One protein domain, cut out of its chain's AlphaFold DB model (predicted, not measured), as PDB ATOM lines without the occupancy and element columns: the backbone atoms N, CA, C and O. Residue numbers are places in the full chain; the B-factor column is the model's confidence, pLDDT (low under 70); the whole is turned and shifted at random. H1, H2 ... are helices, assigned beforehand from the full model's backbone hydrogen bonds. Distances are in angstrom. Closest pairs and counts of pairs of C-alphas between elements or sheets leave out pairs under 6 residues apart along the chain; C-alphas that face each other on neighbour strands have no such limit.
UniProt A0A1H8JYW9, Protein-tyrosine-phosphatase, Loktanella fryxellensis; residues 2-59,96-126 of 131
ATOM      1  N   ALA A   2     -42.372  11.679 -80.195       91.88
ATOM      2  CA  ALA A   2     -42.287  11.471 -81.646       91.88
ATOM      3  C   ALA A   2     -41.114  12.192 -82.335       91.88
ATOM      4  O   ALA A   2     -40.391  11.552 -83.091       91.88
ATOM      5  N   GLU A   3     -40.855  13.468 -82.019       91.31
ATOM      6  CA  GLU A   3     -39.702  14.200 -82.572       91.31
ATOM      7  C   GLU A   3     -38.374  13.482 -82.310       91.31
ATOM      8  O   GLU A   3     -37.588  13.287 -83.232       91.31
ATOM      9  N   GLY A   4     -38.120  13.076 -81.062       91.56
ATOM     10  CA  GLY A   4     -36.868  12.414 -80.691       91.56
ATOM     11  C   GLY A   4     -36.678  11.086 -81.426       91.56
ATOM     12  O   GLY A   4     -35.580  10.784 -81.889       91.56
ATOM     13  N   ILE A   5     -37.762  10.324 -81.594       93.56
ATOM     14  CA  ILE A   5     -37.762   9.071 -82.358       93.56
ATOM     15  C   ILE A   5     -37.482   9.354 -83.839       93.56
ATOM     16  O   ILE A   5     -36.584   8.746 -84.415       93.56
ATOM     17  N   MET A   6     -38.185  10.314 -84.443       92.81
ATOM     18  CA  MET A   6     -37.994  10.698 -85.845       92.81
ATOM     19  C   MET A   6     -36.565  11.197 -86.104       92.81
ATOM     20  O   MET A   6     -35.949  10.798 -87.086       92.81
ATOM     21  N   LYS A   7     -35.993  12.002 -85.198       91.62
ATOM     22  CA  LYS A   7     -34.594  12.454 -85.281       91.62
ATOM     23  C   LYS A   7     -33.612  11.292 -85.196       91.62
ATOM     24  O   LYS A   7     -32.647  11.259 -85.953       91.62
ATOM     25  N   LYS A   8     -33.863  10.317 -84.320       91.31
ATOM     26  CA  LYS A   8     -33.026   9.118 -84.231       91.31
ATOM     27  C   LYS A   8     -33.077   8.280 -85.512       91.31
ATOM     28  O   LYS A   8     -32.038   7.801 -85.953       91.31
ATOM     29  N   LEU A   9     -34.265   8.088 -86.080       90.69
ATOM     30  CA  LEU A   9     -34.461   7.215 -87.239       90.69
ATOM     31  C   LEU A   9     -34.089   7.894 -88.569       90.69
ATOM     32  O   LEU A   9     -33.551   7.236 -89.456       90.69
ATOM     33  N   TYR A  10     -34.350   9.197 -88.717       90.75
ATOM     34  CA  TYR A  10     -34.276   9.910 -90.000       90.75
ATOM     35  C   TYR A  10     -33.713  11.339 -89.899       90.75
ATOM     36  O   TYR A  10     -33.863  12.117 -90.840       90.75
ATOM     37  N   GLY A  11     -33.061  11.721 -88.795       83.00
ATOM     38  CA  GLY A  11     -32.697  13.116 -88.492       83.00
ATOM     39  C   GLY A  11     -31.771  13.827 -89.481       83.00
ATOM     40  O   GLY A  11     -31.670  15.047 -89.439       83.00
ATOM     41  N   THR A  12     -31.109  13.102 -90.383       83.75
ATOM     42  CA  THR A  12     -30.298  13.686 -91.464       83.75
ATOM     43  C   THR A  12     -31.073  13.899 -92.767       83.75
ATOM     44  O   THR A  12     -30.533  14.487 -93.699       83.75
ATOM     45  N   ARG A  13     -32.318  13.409 -92.858       84.94
ATOM     46  CA  ARG A  13     -33.152  13.457 -94.071       84.94
ATOM     47  C   ARG A  13     -34.221  14.542 -94.042       84.94
ATOM     48  O   ARG A  13     -34.687  14.935 -95.104       84.94
ATOM     49  N   ALA A  14     -34.627  14.984 -92.857       84.88
ATOM     50  CA  ALA A  14     -35.690  15.965 -92.692       84.88
ATOM     51  C   ALA A  14     -35.380  16.910 -91.529       84.88
ATOM     52  O   ALA A  14     -34.795  16.504 -90.522       84.88
ATOM     53  N   TYR A  15     -35.815  18.162 -91.657       86.94
ATOM     54  CA  TYR A  15     -35.870  19.087 -90.533       86.94
ATOM     55  C   TYR A  15     -37.086  18.741 -89.670       86.94
ATOM     56  O   TYR A  15     -38.208  18.693 -90.163       86.94
ATOM     57  N   ILE A  16     -36.860  18.430 -88.391       89.06
ATOM     58  CA  ILE A  16     -37.900  17.887 -87.507       89.06
ATOM     59  C   ILE A  16     -38.024  18.766 -86.270       89.06
ATOM     60  O   ILE A  16     -37.051  18.962 -85.535       89.06
ATOM     61  N   GLN A  17     -39.244  19.224 -86.018       87.56
ATOM     62  CA  GLN A  17     -39.653  19.919 -84.804       87.56
ATOM     63  C   GLN A  17     -40.995  19.356 -84.323       87.56
ATOM     64  O   GLN A  17     -41.689  18.654 -85.061       87.56
ATOM     65  N   SER A  18     -41.357  19.647 -83.078       86.12
ATOM     66  CA  SER A  18     -42.657  19.312 -82.507       86.12
ATOM     67  C   SER A  18     -43.197  20.444 -81.652       86.12
ATOM     68  O   SER A  18     -42.443  21.254 -81.110       86.12
ATOM     69  N   VAL A  19     -44.525  20.464 -81.553       83.25
ATOM     70  CA  VAL A  19     -45.302  21.431 -80.783       83.25
ATOM     71  C   VAL A  19     -46.442  20.751 -80.041       83.25
ATOM     72  O   VAL A  19     -47.018  19.770 -80.518       83.25
ATOM     73  N   GLY A  20     -46.764  21.285 -78.867       76.19
ATOM     74  CA  GLY A  20     -47.942  20.921 -78.086       76.19
ATOM     75  C   GLY A  20     -49.120  21.858 -78.361       76.19
ATOM     76  O   GLY A  20     -48.939  23.025 -78.704       76.19
ATOM     77  N   VAL A  21     -50.345  21.349 -78.185       67.56
ATOM     78  CA  VAL A  21     -51.561  22.192 -78.143       67.56
ATOM     79  C   VAL A  21     -51.660  22.916 -76.797       67.56
ATOM     80  O   VAL A  21     -52.068  24.070 -76.751       67.56
ATOM     81  N   ASN A  22     -51.230  22.251 -75.722       61.72
ATOM     82  CA  ASN A  22     -51.097  22.829 -74.391       61.72
ATOM     83  C   ASN A  22     -49.613  22.982 -74.063       61.72
ATOM     84  O   ASN A  22     -48.816  22.080 -74.334       61.72
ATOM     85  N   ASN A  23     -49.255  24.121 -73.478       52.78
ATOM     86  CA  ASN A  23     -47.880  24.439 -73.126       52.78
ATOM     87  C   ASN A  23     -47.597  24.016 -71.678       52.78
ATOM     88  O   ASN A  23     -47.466  24.854 -70.790       52.78
ATOM     89  N   ASP A  24     -47.545  22.707 -71.425       54.09
ATOM     90  CA  ASP A  24     -46.986  22.218 -70.167       54.09
ATOM     91  C   ASP A  24     -45.461  22.176 -70.305       54.09
ATOM     92  O   ASP A  24     -44.894  21.476 -71.147       54.09
ATOM     93  N   MET A  25     -44.798  23.023 -69.514       54.06
ATOM     94  CA  MET A  25     -43.354  23.272 -69.583       54.06
ATOM     95  C   MET A  25     -42.507  22.100 -69.067       54.06
ATOM     96  O   MET A  25     -41.298  22.072 -69.309       54.06
ATOM     97  N   GLU A  26     -43.106  21.136 -68.363       63.88
ATOM     98  CA  GLU A  26     -42.384  19.989 -67.816       63.88
ATOM     99  C   GLU A  26     -42.393  18.795 -68.770       63.88
ATOM    100  O   GLU A  26     -43.429  18.334 -69.249       63.88
ATOM    101  N   ILE A  27     -41.199  18.263 -69.027       71.56
ATOM    102  CA  ILE A  27     -41.036  17.036 -69.797       71.56
ATOM    103  C   ILE A  27     -41.525  15.871 -68.938       71.56
ATOM    104  O   ILE A  27     -40.986  15.607 -67.864       71.56
ATOM    105  N   ASP A  28     -42.500  15.135 -69.456       83.62
ATOM    106  CA  ASP A  28     -43.038  13.949 -68.805       83.62
ATOM    107  C   ASP A  28     -41.945  12.897 -68.525       83.62
ATOM    108  O   ASP A  28     -41.340  12.323 -69.441       83.62
ATOM    109  N   GLY A  29     -41.709  12.613 -67.241       87.88
ATOM    110  CA  GLY A  29     -40.692  11.660 -66.793       87.88
ATOM    111  C   GLY A  29     -40.905  10.228 -67.300       87.88
ATOM    112  O   GLY A  29     -39.923   9.513 -67.517       87.88
ATOM    113  N   PHE A  30     -42.149   9.806 -67.549       91.06
ATOM    114  CA  PHE A  30     -42.439   8.503 -68.157       91.06
ATOM    115  C   PHE A  30     -41.995   8.479 -69.618       91.06
ATOM    116  O   PHE A  30     -41.336   7.529 -70.044       91.06
ATOM    117  N   ALA A  31     -42.272   9.551 -70.368       90.31
ATOM    118  CA  ALA A  31     -41.818   9.683 -71.748       90.31
ATOM    119  C   ALA A  31     -40.286   9.669 -71.845       90.31
ATOM    120  O   ALA A  31     -39.742   8.995 -72.724       90.31
ATOM    121  N   VAL A  32     -39.591  10.362 -70.931       90.69
ATOM    122  CA  VAL A  32     -38.119  10.333 -70.837       90.69
ATOM    123  C   VAL A  32     -37.623   8.908 -70.606       90.69
ATOM    124  O   VAL A  32     -36.756   8.445 -71.347       90.69
ATOM    125  N   ALA A  33     -38.192   8.199 -69.628       93.06
ATOM    126  CA  ALA A  33     -37.774   6.844 -69.282       93.06
ATOM    127  C   ALA A  33     -37.929   5.867 -70.459       93.06
ATOM    128  O   ALA A  33     -36.967   5.191 -70.821       93.06
ATOM    129  N   VAL A  34     -39.096   5.830 -71.115       94.62
ATOM    130  CA  VAL A  34     -39.325   4.887 -72.228       94.62
ATOM    131  C   VAL A  34     -38.541   5.242 -73.490       94.62
ATOM    132  O   VAL A  34     -38.228   4.360 -74.287       94.62
ATOM    133  N   CYS A  35     -38.212   6.520 -73.696       93.62
ATOM    134  CA  CYS A  35     -37.359   6.931 -74.810       93.62
ATOM    135  C   CYS A  35     -35.893   6.584 -74.550       93.62
ATOM    136  O   CYS A  35     -35.200   6.146 -75.469       93.62
ATOM    137  N   ALA A  36     -35.431   6.692 -73.303       93.94
ATOM    138  CA  ALA A  36     -34.082   6.286 -72.927       93.94
ATOM    139  C   ALA A  36     -33.838   4.784 -73.174       93.94
ATOM    140  O   ALA A  36     -32.751   4.423 -73.621       93.94
ATOM    141  N   GLU A  37     -34.850   3.925 -72.988       95.25
ATOM    142  CA  GLU A  37     -34.772   2.480 -73.292       95.25
ATOM    143  C   GLU A  37     -34.372   2.189 -74.744       95.25
ATOM    144  O   GLU A  37     -33.665   1.221 -75.015       95.25
ATOM    145  N   ILE A  38     -34.797   3.041 -75.677       93.69
ATOM    146  CA  ILE A  38     -34.452   2.929 -77.096       93.69
ATOM    147  C   ILE A  38     -33.335   3.895 -77.481       93.69
ATOM    148  O   ILE A  38     -33.168   4.167 -78.664       93.69
ATOM    149  N   GLY A  39     -32.587   4.457 -76.529       91.19
ATOM    150  CA  GLY A  39     -31.494   5.399 -76.775       91.19
ATOM    151  C   GLY A  39     -31.927   6.695 -77.469       91.19
ATOM    152  O   GLY A  39     -31.220   7.159 -78.362       91.19
ATOM    153  N   VAL A  40     -33.104   7.228 -77.123       91.31
ATOM    154  CA  VAL A  40     -33.593   8.557 -77.519       91.31
ATOM    155  C   VAL A  40     -33.549   9.471 -76.291       91.31
ATOM    156  O   VAL A  40     -34.287   9.265 -75.328       91.31
ATOM    157  N   GLU A  41     -32.692  10.491 -76.316       86.12
ATOM    158  CA  GLU A  41     -32.567  11.463 -75.222       86.12
ATOM    159  C   GLU A  41     -33.614  12.578 -75.374       86.12
ATOM    160  O   GLU A  41     -33.552  13.383 -76.303       86.12
ATOM    161  N   LEU A  42     -34.588  12.629 -74.457       82.19
ATOM    162  CA  LEU A  42     -35.609  13.686 -74.412       82.19
ATOM    163  C   LEU A  42     -35.318  14.785 -73.382       82.19
ATOM    164  O   LEU A  42     -35.988  15.805 -73.402       82.19
ATOM    165  N   SER A  43     -34.326  14.618 -72.506       64.81
ATOM    166  CA  SER A  43     -34.045  15.513 -71.363       64.81
ATOM    167  C   SER A  43     -33.739  16.967 -71.745       64.81
ATOM    168  O   SER A  43     -33.887  17.865 -70.921       64.81
ATOM    169  N   ARG A  44     -33.309  17.214 -72.988       66.00
ATOM    170  CA  ARG A  44     -32.994  18.556 -73.510       66.00
ATOM    171  C   ARG A  44     -34.133  19.174 -74.323       66.00
ATOM    172  O   ARG A  44     -34.002  20.305 -74.785       66.00
ATOM    173  N   HIS A  45     -35.212  18.430 -74.552       68.19
ATOM    174  CA  HIS A  45     -36.309  18.858 -75.406       68.19
ATOM    175  C   HIS A  45     -37.221  19.829 -74.645       68.19
ATOM    176  O   HIS A  45     -37.786  19.472 -73.620       68.19
ATOM    177  N   ARG A  46     -37.380  21.059 -75.139       62.81
ATOM    178  CA  ARG A  46     -38.346  22.011 -74.580       62.81
ATOM    179  C   ARG A  46     -39.655  21.918 -75.349       62.81
ATOM    180  O   ARG A  46     -39.634  22.053 -76.574       62.81
ATOM    181  N   SER A  47     -40.752  21.714 -74.616       65.44
ATOM    182  CA  SER A  47     -42.098  21.879 -75.162       65.44
ATOM    183  C   SER A  47     -42.233  23.304 -75.692       65.44
ATOM    184  O   SER A  47     -41.766  24.250 -75.057       65.44
ATOM    185  N   ARG A  48     -42.785  23.421 -76.894       73.75
ATOM    186  CA  ARG A  48     -43.091  24.684 -77.559       73.75
ATOM    187  C   ARG A  48     -44.541  24.621 -78.006       73.75
ATOM    188  O   ARG A  48     -45.013  23.573 -78.453       73.75
ATOM    189  N   SER A  49     -45.242  25.731 -77.889       72.31
ATOM    190  CA  SER A  49     -46.568  25.912 -78.469       72.31
ATOM    191  C   SER A  49     -46.471  26.378 -79.924       72.31
ATOM    192  O   SER A  49     -45.439  26.884 -80.369       72.31
ATOM    193  N   PHE A  50     -47.567  26.227 -80.669       69.75
ATOM    194  CA  PHE A  50     -47.683  26.801 -82.015       69.75
ATOM    195  C   PHE A  50     -47.455  28.319 -82.018       69.75
ATOM    196  O   PHE A  50     -46.729  28.827 -82.869       69.75
ATOM    197  N   ASP A  51     -48.018  29.022 -81.034       69.56
ATOM    198  CA  ASP A  51     -47.936  30.482 -80.945       69.56
ATOM    199  C   ASP A  51     -46.493  30.951 -80.678       69.56
ATOM    200  O   ASP A  51     -46.073  31.998 -81.168       69.56
ATOM    201  N   GLU A  52     -45.699  30.166 -79.939       69.38
ATOM    202  CA  GLU A  52     -44.272  30.443 -79.727       69.38
ATOM    203  C   GLU A  52     -43.440  30.233 -80.993       69.38
ATOM    204  O   GLU A  52     -42.487  30.978 -81.200       69.38
ATOM    205  N   MET A  53     -43.791  29.270 -81.853       70.62
ATOM    206  CA  MET A  53     -43.102  29.102 -83.138       70.62
ATOM    207  C   MET A  53     -43.318  30.310 -84.056       70.62
ATOM    208  O   MET A  53     -42.339  30.839 -84.575       70.62
ATOM    209  N   GLU A  54     -44.554  30.813 -84.172       66.56
ATOM    210  CA  GLU A  54     -44.823  32.053 -84.921       66.56
ATOM    211  C   GLU A  54     -44.068  33.252 -84.328       66.56
ATOM    212  O   GLU A  54     -43.447  34.027 -85.056       66.56
ATOM    213  N   GLN A  55     -44.071  33.401 -82.998       61.56
ATOM    214  CA  GLN A  55     -43.390  34.514 -82.323       61.56
ATOM    215  C   GLN A  55     -41.866  34.463 -82.449       61.56
ATOM    216  O   GLN A  55     -41.215  35.509 -82.432       61.56
ATOM    217  N   TRP A  56     -41.280  33.269 -82.555       56.69
ATOM    218  CA  TRP A  56     -39.834  33.089 -82.715       56.69
ATOM    219  C   TRP A  56     -39.369  33.321 -84.157       56.69
ATOM    220  O   TRP A  56     -38.169  33.262 -84.423       56.69
ATOM    221  N   GLY A  57     -40.294  33.636 -85.071       54.00
ATOM    222  CA  GLY A  57     -39.990  33.840 -86.483       54.00
ATOM    223  C   GLY A  57     -39.637  32.544 -87.210       54.00
ATOM    224  O   GLY A  57     -39.094  32.615 -88.311       54.00
ATOM    225  N   ASP A  58     -39.932  31.380 -86.613       59.56
ATOM    226  CA  ASP A  58     -39.969  30.127 -87.361       59.56
ATOM    227  C   ASP A  58     -41.174  30.237 -88.294       59.56
ATOM    228  O   ASP A  58     -42.330  30.185 -87.870       59.56
ATOM    229  N   ASP A  59     -40.897  30.451 -89.576       64.25
ATOM    230  CA  ASP A  59     -41.946  30.542 -90.572       64.25
ATOM    231  C   ASP A  59     -42.567  29.151 -90.709       64.25
ATOM    232  O   ASP A  59     -41.912  28.216 -91.176       64.25
ATOM    233  N   PRO A  96     -51.029   8.108 -73.603       85.94
ATOM    234  CA  PRO A  96     -50.585   7.401 -72.411       85.94
ATOM    235  C   PRO A  96     -50.779   8.221 -71.123       85.94
ATOM    236  O   PRO A  96     -50.536   7.699 -70.035       85.94
ATOM    237  N   THR A  97     -51.217   9.485 -71.225       83.00
ATOM    238  CA  THR A  97     -51.354  10.418 -70.091       83.00
ATOM    239  C   THR A  97     -52.653  10.240 -69.297       83.00
ATOM    240  O   THR A  97     -52.847  10.889 -68.268       83.00
ATOM    241  N   GLY A  98     -53.540   9.340 -69.739       79.81
ATOM    242  CA  GLY A  98     -54.801   9.038 -69.065       79.81
ATOM    243  C   GLY A  98     -54.652   8.663 -67.580       79.81
ATOM    244  O   GLY A  98     -53.583   8.281 -67.085       79.81
ATOM    245  N   MET A  99     -55.764   8.757 -66.842       73.50
ATOM    246  CA  MET A  99     -55.798   8.394 -65.422       73.50
ATOM    247  C   MET A  99     -55.561   6.889 -65.247       73.50
ATOM    248  O   MET A  99     -56.392   6.066 -65.620       73.50
ATOM    249  N   VAL A 100     -54.408   6.553 -64.672       81.94
ATOM    250  CA  VAL A 100     -53.982   5.198 -64.309       81.94
ATOM    251  C   VAL A 100     -53.257   5.294 -62.974       81.94
ATOM    252  O   VAL A 100     -52.267   6.014 -62.858       81.94
ATOM    253  N   ASP A 101     -53.737   4.605 -61.948       78.69
ATOM    254  CA  ASP A 101     -53.155   4.755 -60.608       78.69
ATOM    255  C   ASP A 101     -51.817   4.014 -60.462       78.69
ATOM    256  O   ASP A 101     -50.938   4.437 -59.713       78.69
ATOM    257  N   ASP A 102     -51.631   2.933 -61.220       91.62
ATOM    258  CA  ASP A 102     -50.449   2.082 -61.142       91.62
ATOM    259  C   ASP A 102     -49.302   2.550 -62.058       91.62
ATOM    260  O   ASP A 102     -49.470   2.780 -63.262       91.62
ATOM    261  N   ARG A 103     -48.097   2.656 -61.482       90.75
ATOM    262  CA  ARG A 103     -46.896   3.140 -62.180       90.75
ATOM    263  C   ARG A 103     -46.453   2.189 -63.291       90.75
ATOM    264  O   ARG A 103     -46.041   2.669 -64.348       90.75
ATOM    265  N   ASP A 104     -46.515   0.880 -63.064       92.00
ATOM    266  CA  ASP A 104     -46.044  -0.114 -64.033       92.00
ATOM    267  C   ASP A 104     -46.980  -0.192 -65.239       92.00
ATOM    268  O   ASP A 104     -46.529  -0.197 -66.387       92.00
ATOM    269  N   THR A 105     -48.285  -0.132 -64.985       91.88
ATOM    270  CA  THR A 105     -49.321  -0.011 -66.012       91.88
ATOM    271  C   THR A 105     -49.123   1.264 -66.826       91.88
ATOM    272  O   THR A 105     -49.124   1.214 -68.057       91.88
ATOM    273  N   ARG A 106     -48.861   2.403 -66.169       92.00
ATOM    274  CA  ARG A 106     -48.535   3.649 -66.871       92.00
ATOM    275  C   ARG A 106     -47.294   3.479 -67.749       92.00
ATOM    276  O   ARG A 106     -47.367   3.744 -68.942       92.00
ATOM    277  N   MET A 107     -46.186   2.951 -67.226       94.38
ATOM    278  CA  MET A 107     -44.981   2.670 -68.025       94.38
ATOM    279  C   MET A 107     -45.271   1.787 -69.249       94.38
ATOM    280  O   MET A 107     -44.748   2.055 -70.332       94.38
ATOM    281  N   ALA A 108     -46.108   0.756 -69.106       94.44
ATOM    282  CA  ALA A 108     -46.504  -0.108 -70.216       94.44
ATOM    283  C   ALA A 108     -47.257   0.661 -71.316       94.44
ATOM    284  O   ALA A 108     -46.954   0.474 -72.494       94.44
ATOM    285  N   LEU A 109     -48.162   1.576 -70.950       94.31
ATOM    286  CA  LEU A 109     -48.877   2.425 -71.911       94.31
ATOM    287  C   LEU A 109     -47.924   3.361 -72.664       94.31
ATOM    288  O   LEU A 109     -48.004   3.451 -73.885       94.31
ATOM    289  N   TYR A 110     -46.962   3.990 -71.978       94.75
ATOM    290  CA  TYR A 110     -45.961   4.832 -72.650       94.75
ATOM    291  C   TYR A 110     -45.095   4.031 -73.629       94.75
ATOM    292  O   TYR A 110     -44.798   4.525 -74.719       94.75
ATOM    293  N   ARG A 111     -44.707   2.793 -73.284       95.75
ATOM    294  CA  ARG A 111     -43.998   1.896 -74.215       95.75
ATOM    295  C   ARG A 111     -44.874   1.540 -75.413       95.75
ATOM    296  O   ARG A 111     -44.407   1.621 -76.542       95.75
ATOM    297  N   GLN A 112     -46.148   1.232 -75.185       95.75
ATOM    298  CA  GLN A 112     -47.092   0.935 -76.259       95.75
ATOM    299  C   GLN A 112     -47.263   2.126 -77.214       95.75
ATOM    300  O   GLN A 112     -47.184   1.945 -78.428       95.75
ATOM    301  N   THR A 113     -47.438   3.345 -76.695       94.81
ATOM    302  CA  THR A 113     -47.510   4.565 -77.515       94.81
ATOM    303  C   THR A 113     -46.211   4.798 -78.287       94.81
ATOM    304  O   THR A 113     -46.252   5.085 -79.484       94.81
ATOM    305  N   ARG A 114     -45.047   4.634 -77.643       95.44
ATOM    306  CA  ARG A 114     -43.732   4.731 -78.298       95.44
ATOM    307  C   ARG A 114     -43.632   3.771 -79.481       95.44
ATOM    308  O   ARG A 114     -43.249   4.187 -80.573       95.44
ATOM    309  N   ASP A 115     -43.990   2.512 -79.271       95.94
ATOM    310  CA  ASP A 115     -43.868   1.466 -80.284       95.94
ATOM    311  C   ASP A 115     -44.871   1.685 -81.434       95.94
ATOM    312  O   ASP A 115     -44.518   1.498 -82.599       95.94
ATOM    313  N   GLN A 116     -46.076   2.196 -81.142       95.75
ATOM    314  CA  GLN A 116     -47.027   2.645 -82.170       95.75
ATOM    315  C   GLN A 116     -46.458   3.781 -83.027       95.75
ATOM    316  O   GLN A 116     -46.588   3.746 -84.251       95.75
ATOM    317  N   ILE A 117     -45.811   4.774 -82.409       95.06
ATOM    318  CA  ILE A 117     -45.168   5.873 -83.139       95.06
ATOM    319  C   ILE A 117     -44.068   5.325 -84.055       95.06
ATOM    320  O   ILE A 117     -44.035   5.672 -85.231       95.06
ATOM    321  N   ILE A 118     -43.202   4.437 -83.557       95.12
ATOM    322  CA  ILE A 118     -42.138   3.817 -84.366       95.12
ATOM    323  C   ILE A 118     -42.725   3.064 -85.563       95.12
ATOM    324  O   ILE A 118     -42.230   3.218 -86.682       95.12
ATOM    325  N   ALA A 119     -43.784   2.281 -85.346       95.44
ATOM    326  CA  ALA A 119     -44.439   1.522 -86.406       95.44
ATOM    327  C   ALA A 119     -44.984   2.443 -87.507       95.44
ATOM    328  O   ALA A 119     -44.681   2.227 -88.678       95.44
ATOM    329  N   ARG A 120     -45.698   3.514 -87.137       95.56
ATOM    330  CA  ARG A 120     -46.235   4.508 -88.086       95.56
ATOM    331  C   ARG A 120     -45.136   5.229 -88.865       95.56
ATOM    332  O   ARG A 120     -45.245   5.392 -90.076       95.56
ATOM    333  N   LEU A 121     -44.057   5.630 -88.187       93.94
ATOM    334  CA  LEU A 121     -42.914   6.274 -88.836       93.94
ATOM    335  C   LEU A 121     -42.254   5.336 -89.852       93.94
ATOM    336  O   LEU A 121     -41.977   5.743 -90.977       93.94
ATOM    337  N   THR A 122     -42.061   4.073 -89.475       94.06
ATOM    338  CA  THR A 122     -41.459   3.058 -90.350       94.06
ATOM    339  C   THR A 122     -42.357   2.738 -91.545       94.06
ATOM    340  O   THR A 122     -41.865   2.598 -92.661       94.06
ATOM    341  N   GLU A 123     -43.673   2.668 -91.337       94.56
ATOM    342  CA  GLU A 123     -44.660   2.485 -92.406       94.56
ATOM    343  C   GLU A 123     -44.637   3.656 -93.402       94.56
ATOM    344  O   GLU A 123     -44.639   3.439 -94.612       94.56
ATOM    345  N   ARG A 124     -44.554   4.898 -92.906       93.75
ATOM    346  CA  ARG A 124     -44.612   6.108 -93.740       93.75
ATOM    347  C   ARG A 124     -43.309   6.445 -94.463       93.75
ATOM    348  O   ARG A 124     -43.347   6.923 -95.600       93.75
ATOM    349  N   PHE A 125     -42.174   6.285 -93.787       91.88
ATOM    350  CA  PHE A 125     -40.861   6.750 -94.252       91.88
ATOM    351  C   PHE A 125     -39.915   5.602 -94.632       91.88
ATOM    352  O   PHE A 125     -38.796   5.847 -95.093       91.88
ATOM    353  N   GLY A 126     -40.367   4.353 -94.481       92.44
ATOM    354  CA  GLY A 126     -39.577   3.152 -94.725       92.44
ATOM    355  C   GLY A 126     -38.624   2.816 -93.571       92.44
ATOM    356  O   GLY A 126     -38.565   3.535 -92.570       92.44
TER     357      GLY A 126
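This is residues 2 to 59 and 96 to 126 of the 131 residues of the protein "Protein-tyrosine-phosphatase" of Loktanella fryxellensis (UniProt A0A1H8JYW9). One long helix, H4, makes a straight edge, and two short helices, H1 and H2, pack along one side of it, H2 nearer its beginning and H1 nearer its end, nearly parallel to each other and slanting across H4. Two long links, residues 11 to 28 and 38 to 49, loop away from this three-helix group, and the small helix H3 lies at the far end of the second one, touching no other helix. The printed part has 89 residues with four named helices, in the order H1, H2, H3, H4, and no named strand; its class is all helix, with 47 residues in named elements. The whole is only just compact, close to loose, with a radius of gyration of the C-alphas of 14.1 A, and it spans 42 by 32 by 20 A.

H4, residues 103 to 125, is the longest helix. H2, residues 29 to 37, touches H4, which touches H2 with residues 106 to 114 alone; the closest C-alphas are those of Val 34 and Arg 111, 5.9 A apart. H2 and H4 run the same way at a steep tilt of 58 degrees. H1, residues 2 to 10, touches H4 at residues 114 to 121 alone; the closest C-alphas are those of Ala 2 and Ile 117, 6.5 A apart. H1 and H4 run the same way at a steep tilt of 45 degrees. H1 and H2 are close but not clearly touching: their closest C-alphas, those of Ile 5 and Cys 35, are 7.9 A apart. They run the same way at a shallow tilt of 16 degrees. H3, residues 50 to 55, is apart from H1, H2 and H4. In H1, H2, H3 and H4 every O i to N i+4 pair is within hydrogen-bond range.

H4 runs 32.8 A from C-alpha 103 at (-46.896, 3.140, -62.180) to C-alpha 125 at (-40.861, 6.750, -94.252). H2 is 12.7 A long from Gly 29 to Glu 37. H1 is 11.7 A long and begins at C-alpha 2, (-42.287, 11.471, -81.646). H3 is 8.8 A long from Phe 50 to Gln 55.

The two C-alphas farthest apart are those of Gly 57 and Asp 102, at 42.0 A. The links from H1 to H2, 18 residues, and from H2 to H3, 12 residues, are long. Residues 60 to 95 are not printed, and C-alphas 59 and 96 are 30.7 A apart across this cut, which falls in the link from H3 to H4. The mean pLDDT of the printed part is 83.2; it is under 70 at residues 21 to 26, 43 to 47, 50 to 52 and 54 to 59.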